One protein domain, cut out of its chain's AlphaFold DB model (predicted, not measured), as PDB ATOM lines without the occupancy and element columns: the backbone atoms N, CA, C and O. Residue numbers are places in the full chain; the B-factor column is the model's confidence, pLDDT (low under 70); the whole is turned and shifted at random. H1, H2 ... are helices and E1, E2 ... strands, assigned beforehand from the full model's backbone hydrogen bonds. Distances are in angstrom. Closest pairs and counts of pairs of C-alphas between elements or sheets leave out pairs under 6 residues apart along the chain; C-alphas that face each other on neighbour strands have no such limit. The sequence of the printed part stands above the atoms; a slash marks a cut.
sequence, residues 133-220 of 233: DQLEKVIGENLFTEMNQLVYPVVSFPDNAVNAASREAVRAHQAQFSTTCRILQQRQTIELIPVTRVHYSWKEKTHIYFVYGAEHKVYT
ATOM      1  N   ASP A 133      16.307  15.132  71.473       87.75
ATOM      2  CA  ASP A 133      16.903  14.324  72.545       87.75
ATOM      3  C   ASP A 133      18.434  14.461  72.625       87.75
ATOM      4  O   ASP A 133      19.029  14.120  73.648       87.75
ATOM      5  N   GLN A 134      19.089  14.938  71.561       88.38
ATOM      6  CA  GLN A 134      20.513  15.277  71.584       88.38
ATOM      7  C   GLN A 134      20.747  16.634  72.253       88.38
ATOM      8  O   GLN A 134      21.696  16.786  73.022       88.38
ATOM      9  N   LEU A 135      19.846  17.596  72.024       87.25
ATOM     10  CA  LEU A 135      19.898  18.928  72.632       87.25
ATOM     11  C   LEU A 135      19.647  18.881  74.146       87.25
ATOM     12  O   LEU A 135      20.236  19.652  74.892       87.25
ATOM     13  N   GLU A 136      18.845  17.934  74.632       86.50
ATOM     14  CA  GLU A 136      18.611  17.759  76.074       86.50
ATOM     15  C   GLU A 136      19.837  17.248  76.857       86.50
ATOM     16  O   GLU A 136      19.845  17.305  78.091       86.50
ATOM     17  N   LYS A 137      20.857  16.733  76.154       87.38
ATOM     18  CA  LYS A 137      22.065  16.095  76.712       87.38
ATOM     19  C   LYS A 137      23.311  16.982  76.635       87.38
ATOM     20  O   LYS A 137      24.425  16.490  76.852       87.38
ATOM     21  N   VAL A 138      23.158  18.248  76.262       90.06
ATOM     22  CA  VAL A 138      24.261  19.212  76.173       90.06
ATOM     23  C   VAL A 138      24.038  20.392  77.095       90.06
ATOM     24  O   VAL A 138      22.925  20.656  77.540       90.06
ATOM     25  N   ILE A 139      25.134  21.087  77.377       88.62
ATOM     26  CA  ILE A 139      25.153  22.304  78.177       88.62
ATOM     27  C   ILE A 139      25.077  23.499  77.222       88.62
ATOM     28  O   ILE A 139      25.801  23.542  76.219       88.62
ATOM     29  N   GLY A 140      24.188  24.444  77.524       90.06
ATOM     30  CA  GLY A 140      24.108  25.740  76.856       90.06
ATOM     31  C   GLY A 140      24.749  26.867  77.670       90.06
ATOM     32  O   GLY A 140      25.124  26.700  78.830       90.06
ATOM     33  N   GLU A 141      24.851  28.039  77.058       92.62
ATOM     34  CA  GLU A 141      25.196  29.286  77.733       92.62
ATOM     35  C   GLU A 141      23.999  29.787  78.552       92.62
ATOM     36  O   GLU A 141      22.877  29.862  78.050       92.62
ATOM     37  N   ASN A 142      24.215  30.141  79.819       94.50
ATOM     38  CA  ASN A 142      23.152  30.656  80.678       94.50
ATOM     39  C   ASN A 142      22.833  32.112  80.318       94.50
ATOM     40  O   ASN A 142      23.625  33.004  80.606       94.50
ATOM     41  N   LEU A 143      21.663  32.355  79.726       95.00
ATOM     42  CA  LEU A 143      21.218  33.708  79.387       95.00
ATOM     43  C   LEU A 143      20.426  34.368  80.516       95.00
ATOM     44  O   LEU A 143      20.388  35.591  80.630       95.00
ATOM     45  N   PHE A 144      19.734  33.565  81.321       94.75
ATOM     46  CA  PHE A 144      18.884  34.054  82.397       94.75
ATOM     47  C   PHE A 144      18.705  32.981  83.459       94.75
ATOM     48  O   PHE A 144      18.434  31.822  83.141       94.75
ATOM     49  N   THR A 145      18.767  33.382  84.727       96.31
ATOM     50  CA  THR A 145      18.377  32.542  85.858       96.31
ATOM     51  C   THR A 145      17.654  33.381  86.897       96.31
ATOM     52  O   THR A 145      18.180  34.383  87.371       96.31
ATOM     53  N   GLU A 146      16.478  32.919  87.306       95.56
ATOM     54  CA  GLU A 146      15.727  33.480  88.424       95.56
ATOM     55  C   GLU A 146      15.355  32.368  89.402       95.56
ATOM     56  O   GLU A 146      15.023  31.247  89.007       95.56
ATOM     57  N   MET A 147      15.410  32.681  90.694       96.19
ATOM     58  CA  MET A 147      15.005  31.781  91.765       96.19
ATOM     59  C   MET A 147      14.122  32.529  92.759       96.19
ATOM     60  O   MET A 147      14.522  33.558  93.297       96.19
ATOM     61  N   ASN A 148      12.937  31.988  93.023       94.88
ATOM     62  CA  ASN A 148      11.983  32.545  93.975       94.88
ATOM     63  C   ASN A 148      11.033  31.445  94.471       94.88
ATOM     64  O   ASN A 148      10.925  30.387  93.845       94.88
ATOM     65  N   GLN A 149      10.326  31.676  95.581       91.62
ATOM     66  CA  GLN A 149       9.395  30.690  96.134       91.62
ATOM     67  C   GLN A 149       8.333  30.311  95.095       91.62
ATOM     68  O   GLN A 149       8.005  29.134  94.937       91.62
ATOM     69  N   LEU A 150       7.844  31.322  94.377       93.50
ATOM     70  CA  LEU A 150       7.067  31.193  93.155       93.50
ATOM     71  C   LEU A 150       7.700  32.112  92.111       93.50
ATOM     72  O   LEU A 150       7.846  33.307  92.362       93.50
ATOM     73  N   VAL A 151       8.101  31.555  90.973       95.12
ATOM     74  CA  VAL A 151       8.645  32.349  89.861       95.12
ATOM     75  C   VAL A 151       7.511  32.896  89.001       95.12
ATOM     76  O   VAL A 151       6.451  32.271  88.882       95.12
ATOM     77  N   TYR A 152       7.737  34.059  88.396       95.00
ATOM     78  CA  TYR A 152       6.806  34.637  87.434       95.00
ATOM     79  C   TYR A 152       7.205  34.247  86.010       95.00
ATOM     80  O   TYR A 152       8.380  33.995  85.743       95.00
ATOM     81  N   PRO A 153       6.250  34.192  85.067       96.56
ATOM     82  CA  PRO A 153       6.598  34.013  83.673       96.56
ATOM     83  C   PRO A 153       7.494  35.139  83.165       96.56
ATOM     84  O   PRO A 153       7.242  36.314  83.430       96.56
ATOM     85  N   VAL A 154       8.482  34.780  82.357       95.94
ATOM     86  CA  VAL A 154       9.306  35.743  81.633       95.94
ATOM     87  C   VAL A 154       8.448  36.387  80.542       95.94
ATOM     88  O   VAL A 154       7.771  35.701  79.771       95.94
ATOM     89  N   VAL A 155       8.438  37.720  80.512       93.81
ATOM     90  CA  VAL A 155       7.607  38.519  79.590       93.81
ATOM     91  C   VAL A 155       8.411  39.424  78.661       93.81
ATOM     92  O   VAL A 155       7.869  39.891  77.666       93.81
ATOM     93  N   SER A 156       9.683  39.672  78.971       92.62
ATOM     94  CA  SER A 156      10.532  40.644  78.277       92.62
ATOM     95  C   SER A 156      11.703  40.002  77.532       92.62
ATOM     96  O   SER A 156      12.652  40.697  77.174       92.62
ATOM     97  N   PHE A 157      11.681  38.682  77.318       95.06
ATOM     98  CA  PHE A 157      12.719  38.033  76.524       95.06
ATOM     99  C   PHE A 157      12.546  38.401  75.038       95.06
ATOM    100  O   PHE A 157      11.403  38.417  74.573       95.06
ATOM    101  N   PRO A 158      13.629  38.667  74.277       94.62
ATOM    102  CA  PRO A 158      13.527  39.065  72.869       94.62
ATOM    103  C   PRO A 158      12.781  38.057  71.983       94.62
ATOM    104  O   PRO A 158      12.024  38.445  71.096       94.62
ATOM    105  N   ASP A 159      12.963  36.758  72.237       93.25
ATOM    106  CA  ASP A 159      12.208  35.703  71.560       93.25
ATOM    107  C   ASP A 159      10.869  35.432  72.271       93.25
ATOM    108  O   ASP A 159      10.807  34.885  73.377       93.25
ATOM    109  N   ASN A 160       9.766  35.760  71.596       94.12
ATOM    110  CA  ASN A 160       8.413  35.529  72.099       94.12
ATOM    111  C   ASN A 160       8.081  34.050  72.348       94.12
ATOM    112  O   ASN A 160       7.222  33.763  73.188       94.12
ATOM    113  N   ALA A 161       8.748  33.112  71.667       94.69
ATOM    114  CA  ALA A 161       8.582  31.686  71.928       94.69
ATOM    115  C   ALA A 161       9.092  31.313  73.330       94.69
ATOM    116  O   ALA A 161       8.464  30.502  74.010       94.69
ATOM    117  N   VAL A 162      10.158  31.967  73.807       95.56
ATOM    118  CA  VAL A 162      10.681  31.797  75.173       95.56
ATOM    119  C   VAL A 162       9.684  32.331  76.198       95.56
ATOM    120  O   VAL A 162       9.370  31.640  77.169       95.56
ATOM    121  N   ASN A 163       9.107  33.513  75.954       96.00
ATOM    122  CA  ASN A 163       8.068  34.078  76.825       96.00
ATOM    123  C   ASN A 163       6.836  33.154  76.906       96.00
ATOM    124  O   ASN A 163       6.253  32.959  77.974       96.00
ATOM    125  N   ALA A 164       6.426  32.560  75.779       96.25
ATOM    126  CA  ALA A 164       5.320  31.605  75.734       96.25
ATOM    127  C   ALA A 164       5.635  30.306  76.491       96.25
ATOM    128  O   ALA A 164       4.817  29.876  77.305       96.25
ATOM    129  N   ALA A 165       6.822  29.731  76.281       95.94
ATOM    130  CA  ALA A 165       7.268  28.524  76.974       95.94
ATOM    131  C   ALA A 165       7.345  28.736  78.492       95.94
ATOM    132  O   ALA A 165       6.862  27.906  79.257       95.94
ATOM    133  N   SER A 166       7.867  29.882  78.939       97.06
ATOM    134  CA  SER A 166       7.899  30.234  80.361       97.06
ATOM    135  C   SER A 166       6.492  30.347  80.962       97.06
ATOM    136  O   SER A 166       6.234  29.773  82.020       97.06
ATOM    137  N   ARG A 167       5.548  31.022  80.283       96.81
ATOM    138  CA  ARG A 167       4.147  31.102  80.744       96.81
ATOM    139  C   ARG A 167       3.512  29.727  80.895       96.81
ATOM    140  O   ARG A 167       2.831  29.491  81.892       96.81
ATOM    141  N   GLU A 168       3.722  28.849  79.921       96.44
ATOM    142  CA  GLU A 168       3.168  27.497  79.954       96.44
ATOM    143  C   GLU A 168       3.791  26.667  81.080       96.44
ATOM    144  O   GLU A 168       3.066  26.096  81.891       96.44
ATOM    145  N   ALA A 169       5.120  26.687  81.213       95.38
ATOM    146  CA  ALA A 169       5.838  25.966  82.262       95.38
ATOM    147  C   ALA A 169       5.374  26.372  83.670       95.38
ATOM    148  O   ALA A 169       5.098  25.513  84.513       95.38
ATOM    149  N   VAL A 170       5.236  27.680  83.924       95.06
ATOM    150  CA  VAL A 170       4.765  28.204  85.214       95.06
ATOM    151  C   VAL A 170       3.322  27.773  85.490       95.06
ATOM    152  O   VAL A 170       3.030  27.292  86.589       95.06
ATOM    153  N   ARG A 171       2.426  27.882  84.500       94.62
ATOM    154  CA  ARG A 171       1.023  27.451  84.633       94.62
ATOM    155  C   ARG A 171       0.904  25.952  84.878       94.62
ATOM    156  O   ARG A 171       0.188  25.552  85.793       94.62
ATOM    157  N   ALA A 172       1.629  25.137  84.118       93.69
ATOM    158  CA  ALA A 172       1.631  23.686  84.260       93.69
ATOM    159  C   ALA A 172       2.086  23.265  85.667       93.69
ATOM    160  O   ALA A 172       1.420  22.463  86.322       93.69
ATOM    161  N   HIS A 173       3.163  23.867  86.184       92.50
ATOM    162  CA  HIS A 173       3.624  23.612  87.551       92.50
ATOM    163  C   HIS A 173       2.591  24.020  88.609       92.50
ATOM    164  O   HIS A 173       2.342  23.267  89.553       92.50
ATOM    165  N   GLN A 174       1.973  25.196  88.468       91.69
ATOM    166  CA  GLN A 174       0.934  25.645  89.397       91.69
ATOM    167  C   GLN A 174      -0.271  24.699  89.388       91.69
ATOM    168  O   GLN A 174      -0.712  24.269  90.454       91.69
ATOM    169  N   ALA A 175      -0.762  24.323  88.207       92.44
ATOM    170  CA  ALA A 175      -1.889  23.407  88.055       92.44
ATOM    171  C   ALA A 175      -1.595  22.024  88.654       92.44
ATOM    172  O   ALA A 175      -2.449  21.441  89.321       92.44
ATOM    173  N   GLN A 176      -0.376  21.513  88.468       91.94
ATOM    174  CA  GLN A 176      -0.007  20.178  88.925       91.94
ATOM    175  C   GLN A 176       0.249  20.101  90.439       91.94
ATOM    176  O   GLN A 176      -0.069  19.085  91.063       91.94
ATOM    177  N   PHE A 177       0.836  21.141  91.043       91.12
ATOM    178  CA  PHE A 177       1.390  21.032  92.400       91.12
ATOM    179  C   PHE A 177       0.694  21.874  93.467       91.12
ATOM    180  O   PHE A 177       0.806  21.521  94.638       91.12
ATOM    181  N   SER A 178      -0.041  22.933  93.114       86.25
ATOM    182  CA  SER A 178      -0.600  23.883  94.098       86.25
ATOM    183  C   SER A 178      -1.548  23.258  95.130       86.25
ATOM    184  O   SER A 178      -1.604  23.723  96.266       86.25
ATOM    185  N   THR A 179      -2.275  22.199  94.765       85.69
ATOM    186  CA  THR A 179      -3.289  21.564  95.627       85.69
ATOM    187  C   THR A 179      -2.766  20.362  96.409       85.69
ATOM    188  O   THR A 179      -3.314  20.022  97.456       85.69
ATOM    189  N   THR A 180      -1.713  19.701  95.920       87.81
ATOM    190  CA  THR A 180      -1.224  18.427  96.476       87.81
ATOM    191  C   THR A 180       0.102  18.560  97.213       87.81
ATOM    192  O   THR A 180       0.428  17.715  98.048       87.81
ATOM    193  N   CYS A 181       0.878  19.605  96.918       88.38
ATOM    194  CA  CYS A 181       2.228  19.788  97.430       88.38
ATOM    195  C   CYS A 181       2.461  21.239  97.860       88.38
ATOM    196  O   CYS A 181       1.936  22.183  97.280       88.38
ATOM    197  N   ARG A 182       3.335  21.432  98.851       89.31
ATOM    198  CA  ARG A 182       3.876  22.758  99.152       89.31
ATOM    199  C   ARG A 182       5.103  23.008  98.280       89.31
ATOM    200  O   ARG A 182       6.074  22.259  98.364       89.31
ATOM    201  N   ILE A 183       5.080  24.084  97.502       91.38
ATOM    202  CA  ILE A 183       6.247  24.555  96.752       91.38
ATOM    203  C   ILE A 183       7.179  25.292  97.723       91.38
ATOM    204  O   ILE A 183       6.757  26.223  98.413       91.38
ATOM    205  N   LEU A 184       8.427  24.829  97.822       92.38
ATOM    206  CA  LEU A 184       9.447  25.444  98.680       92.38
ATOM    207  C   LEU A 184      10.287  26.470  97.923       92.38
ATOM    208  O   LEU A 184      10.610  27.512  98.479       92.38
ATOM    209  N   GLN A 185      10.643  26.147  96.683       95.00
ATOM    210  CA  GLN A 185      11.439  26.993  95.808       95.00
ATOM    211  C   GLN A 185      11.164  26.610  94.355       95.00
ATOM    212  O   GLN A 185      10.991  25.425  94.048       95.00
ATOM    213  N   GLN A 186      11.175  27.594  93.465       96.06
ATOM    214  CA  GLN A 186      11.228  27.406  92.023       96.06
ATOM    215  C   GLN A 186      12.453  28.120  91.458       96.06
ATOM    216  O   GLN A 186      12.914  29.133  91.984       96.06
ATOM    217  N   ARG A 187      12.990  27.565  90.375       96.50
ATOM    218  CA  ARG A 187      14.042  28.187  89.583       96.50
ATOM    219  C   ARG A 187      13.681  28.033  88.123       96.50
ATOM    220  O   ARG A 187      13.340  26.928  87.702       96.50
ATOM    221  N   GLN A 188      13.772  29.125  87.384       95.88
ATOM    222  CA  GLN A 188      13.669  29.106  85.937       95.88
ATOM    223  C   GLN A 188      15.003  29.538  85.344       95.88
ATOM    224  O   GLN A 188      15.640  30.471  85.835       95.88
ATOM    225  N   THR A 189      15.412  28.848  84.287       95.75
ATOM    226  CA  THR A 189      16.671  29.092  83.595       95.75
ATOM    227  C   THR A 189      16.417  29.090  82.094       95.75
ATOM    228  O   THR A 189      15.660  28.252  81.604       95.75
ATOM    229  N   ILE A 190      17.016  30.043  81.383       95.81
ATOM    230  CA  ILE A 190      17.035  30.095  79.920       95.81
ATOM    231  C   ILE A 190      18.475  29.838  79.492       95.81
ATOM    232  O   ILE A 190      19.382  30.572  79.891       95.81
ATOM    233  N   GLU A 191      18.669  28.796  78.690       94.44
ATOM    234  CA  GLU A 191      19.972  28.409  78.156       94.44
ATOM    235  C   GLU A 191      19.967  28.531  76.633       94.44
ATOM    236  O   GLU A 191      19.028  28.090  75.965       94.44
ATOM    237  N   LEU A 192      21.026  29.121  76.086       93.44
ATOM    238  CA  LEU A 192      21.296  29.161  74.659       93.44
ATOM    239  C   LEU A 192      22.199  27.992  74.288       93.44
ATOM    240  O   LEU A 192      23.347  27.918  74.715       93.44
ATOM    241  N   ILE A 193      21.695  27.090  73.456       92.69
ATOM    242  CA  ILE A 193      22.500  26.000  72.907       92.69
ATOM    243  C   ILE A 193      22.952  26.430  71.509       92.69
ATOM    244  O   ILE A 193      22.108  26.496  70.609       92.69
ATOM    245  N   PRO A 194      24.247  26.730  71.292       92.00
ATOM    246  CA  PRO A 194      24.736  27.026  69.954       92.00
ATOM    247  C   PRO A 194      24.604  25.769  69.093       92.00
ATOM    248  O   PRO A 194      24.964  24.673  69.523       92.00
ATOM    249  N   VAL A 195      24.076  25.929  67.882       92.06
ATOM    250  CA  VAL A 195      23.961  24.862  66.884       92.06
ATOM    251  C   VAL A 195      24.473  25.404  65.559       92.06
ATOM    252  O   VAL A 195      23.901  26.332  64.994       92.06
ATOM    253  N   THR A 196      25.540  24.801  65.049       91.31
ATOM    254  CA  THR A 196      26.127  25.130  63.752       91.31
ATOM    255  C   THR A 196      25.842  23.996  62.785       91.31
ATOM    256  O   THR A 196      26.247  22.857  63.010       91.31
ATOM    257  N   ARG A 197      25.149  24.307  61.690       91.75
ATOM    258  CA  ARG A 197      24.950  23.381  60.575       91.75
ATOM    259  C   ARG A 197      26.091  23.560  59.583       91.75
ATOM    260  O   ARG A 197      26.220  24.621  58.979       91.75
ATOM    261  N   VAL A 198      26.887  22.517  59.391       91.38
ATOM    262  CA  VAL A 198      28.013  22.528  58.459       91.38
ATOM    263  C   VAL A 198      27.634  21.776  57.194       91.38
ATOM    264  O   VAL A 198      27.204  20.623  57.243       91.38
ATOM    265  N   HIS A 199      27.808  22.442  56.057       91.00
ATOM    266  CA  HIS A 199      27.697  21.848  54.732       91.00
ATOM    267  C   HIS A 199      29.096  21.540  54.215       91.00
ATOM    268  O   HIS A 199      29.968  22.407  54.244       91.00
ATOM    269  N   TYR A 200      29.309  20.322  53.732       87.81
ATOM    270  CA  TYR A 200      30.584  19.928  53.145       87.81
ATOM    271  C   TYR A 200      30.368  19.050  51.920       87.81
ATOM    272  O   TYR A 200      29.355  18.361  51.803       87.81
ATOM    273  N   SER A 201      31.336  19.072  51.010       88.94
ATOM    274  CA  SER A 201      31.314  18.257  49.799       88.94
ATOM    275  C   SER A 201      32.320  17.123  49.920       88.94
ATOM    276  O   SER A 201      33.482  17.344  50.256       88.94
ATOM    277  N   TRP A 202      31.889  15.903  49.620       84.81
ATOM    278  CA  TRP A 202      32.745  14.723  49.568       84.81
ATOM    279  C   TRP A 202      32.362  13.866  48.365       84.81
ATOM    280  O   TRP A 202      31.193  13.528  48.198       84.81
ATOM    281  N   LYS A 203      33.341  13.527  47.511       85.88
ATOM    282  CA  LYS A 203      33.120  12.798  46.244       85.88
ATOM    283  C   LYS A 203      31.936  13.361  45.441       85.88
ATOM    284  O   LYS A 203      31.022  12.624  45.084       85.88
ATOM    285  N   GLU A 204      31.934  14.682  45.246       88.25
ATOM    286  CA  GLU A 204      30.899  15.427  44.502       88.25
ATOM    287  C   GLU A 204      29.481  15.364  45.104       88.25
ATOM    288  O   GLU A 204      28.534  15.896  44.528       88.25
ATOM    289  N   LYS A 205      29.315  14.778  46.296       87.12
ATOM    290  CA  LYS A 205      28.056  14.772  47.047       87.12
ATOM    291  C   LYS A 205      28.119  15.771  48.191       87.12
ATOM    292  O   LYS A 205      29.121  15.865  48.897       87.12
ATOM    293  N   THR A 206      27.036  16.519  48.377       88.69
ATOM    294  CA  THR A 206      26.886  17.421  49.524       88.69
ATOM    295  C   THR A 206      26.375  16.633  50.724       88.69
ATOM    296  O   THR A 206      25.394  15.900  50.624       88.69
ATOM    297  N   HIS A 207      27.023  16.821  51.864       89.19
ATOM    298  CA  HIS A 207      26.684  16.215  53.141       89.19
ATOM    299  C   HIS A 207      26.502  17.298  54.205       89.19
ATOM    300  O   HIS A 207      26.957  18.436  54.052       89.19
ATOM    301  N   ILE A 208      25.830  16.927  55.296       90.00
ATOM    302  CA  ILE A 208      25.616  17.806  56.442       90.00
ATOM    303  C   ILE A 208      26.021  17.126  57.747       90.00
ATOM    304  O   ILE A 208      25.789  15.930  57.954       90.00
ATOM    305  N   TYR A 209      26.582  17.916  58.651       91.25
ATOM    306  CA  TYR A 209      26.681  17.569  60.061       91.25
ATOM    307  C   TYR A 209      26.372  18.796  60.919       91.25
ATOM    308  O   TYR A 209      26.365  19.931  60.443       91.25
ATOM    309  N   PHE A 210      26.071  18.549  62.183       92.19
ATOM    310  CA  PHE A 210      25.760  19.565  63.174       92.19
ATOM    311  C   PHE A 210      26.831  19.547  64.249       92.19
ATOM    312  O   PHE A 210      27.160  18.473  64.743       92.19
ATOM    313  N   VAL A 211      27.321  20.723  64.630       92.00
ATOM    314  CA  VAL A 211      28.117  20.935  65.844       92.00
ATOM    315  C   VAL A 211      27.229  21.667  66.837       92.00
ATOM    316  O   VAL A 211      26.657  22.697  66.482       92.00
ATOM    317  N   TYR A 212      27.055  21.142  68.046       91.69
ATOM    318  CA  TYR A 212      26.094  21.691  68.999       91.69
ATOM    319  C   TYR A 212      26.538  21.598  70.460       91.69
ATOM    320  O   TYR A 212      27.295  20.711  70.858       91.69
ATOM    321  N   GLY A 213      26.009  22.517  71.271       90.88
ATOM    322  CA  GLY A 213      26.336  22.642  72.690       90.88
ATOM    323  C   GLY A 213      27.703  23.275  72.942       90.88
ATOM    324  O   GLY A 213      28.552  23.337  72.056       90.88
ATOM    325  N   ALA A 214      27.929  23.715  74.181       88.38
ATOM    326  CA  ALA A 214      29.217  24.276  74.603       88.38
ATOM    327  C   ALA A 214      30.379  23.263  74.494       88.38
ATOM    328  O   ALA A 214      31.542  23.643  74.397       88.38
ATOM    329  N   GLU A 215      30.055  21.968  74.481       89.38
ATOM    330  CA  GLU A 215      31.013  20.869  74.320       89.38
ATOM    331  C   GLU A 215      31.331  20.537  72.852       89.38
ATOM    332  O   GLU A 215      32.088  19.605  72.602       89.38
ATOM    333  N   HIS A 216      30.758  21.261  71.880       90.25
ATOM    334  CA  HIS A 216      30.959  21.030  70.444       90.25
ATOM    335  C   HIS A 216      30.662  19.586  69.998       90.25
ATOM    336  O   HIS A 216      31.382  19.008  69.185       90.25
ATOM    337  N   LYS A 217      29.579  18.980  70.504       91.19
ATOM    338  CA  LYS A 217      29.189  17.625  70.091       91.19
ATOM    339  C   LYS A 217      28.817  17.604  68.616       91.19
ATOM    340  O   LYS A 217      28.190  18.537  68.120       91.19
ATOM    341  N   VAL A 218      29.150  16.509  67.938       90.44
ATOM    342  CA  VAL A 218      28.874  16.343  66.510       90.44
ATOM    343  C   VAL A 218      27.744  15.346  66.279       90.44
ATOM    344  O   VAL A 218      27.697  14.281  66.890       90.44
ATOM    345  N   TYR A 219      26.819  15.685  65.384       90.25
ATOM    346  CA  TYR A 219      25.757  14.792  64.931       90.25
ATOM    347  C   TYR A 219      25.647  14.805  63.407       90.25
ATOM    348  O   TYR A 219      25.601  15.859  62.776       90.25
ATOM    349  N   THR A 220      25.546  13.625  62.806       88.50
ATOM    350  CA  THR A 220      25.247  13.455  61.382       88.50
ATOM    351  C   THR A 220      24.396  12.204  61.185       88.50
ATOM    352  O   THR A 220      24.589  11.207  61.879       88.50
TER     353      THR A 220
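Overview. This is residues 133 to 220 of the 233 residues of the protein "protein SSUH2 homolog" of Chanos chanos (UniProt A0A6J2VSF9). A rod of two strand ribbons end to end: E1 pairs with E2, with helix H1 near E2, and E2 runs on into the hairpin of E3 and E4, with short E5 beside E4. The printed part has 88 residues, class mixed, in the order E1 H1 E2 E3 E4 E5; E3, E4, E5 are a meander, each strand the antiparallel neighbour of the one before. It is only just extended, close to loose (radius of gyration of the C-alphas 18.2 A), spanning 62 by 26 by 20 A.

Arrangement. E1, residues 141 to 148, is antiparallel to E2, residues 186 to 192; N 143 and O 190 are 2.9 A apart. H1, residues 160 to 177, has every O i to N i+4 pair within hydrogen-bond range. E3, residues 195 to 202, and E4, residues 205 to 212, form a hairpin; N 198 and O 209 are 2.8 A apart. E4 and E5, residues 217 to 219, form another; N 212 and O 217 are 2.8 A apart.

Along the chain. E1 begins at C-alpha 141, (25.196, 29.286, 77.733); H1 is 25.9 A long. E5 ends at C-alpha 219, (25.757, 14.792, 64.931).

Size, cuts and confidence. The link E1 to H1 is long. The printed part has no cut; no printed residue is under 70.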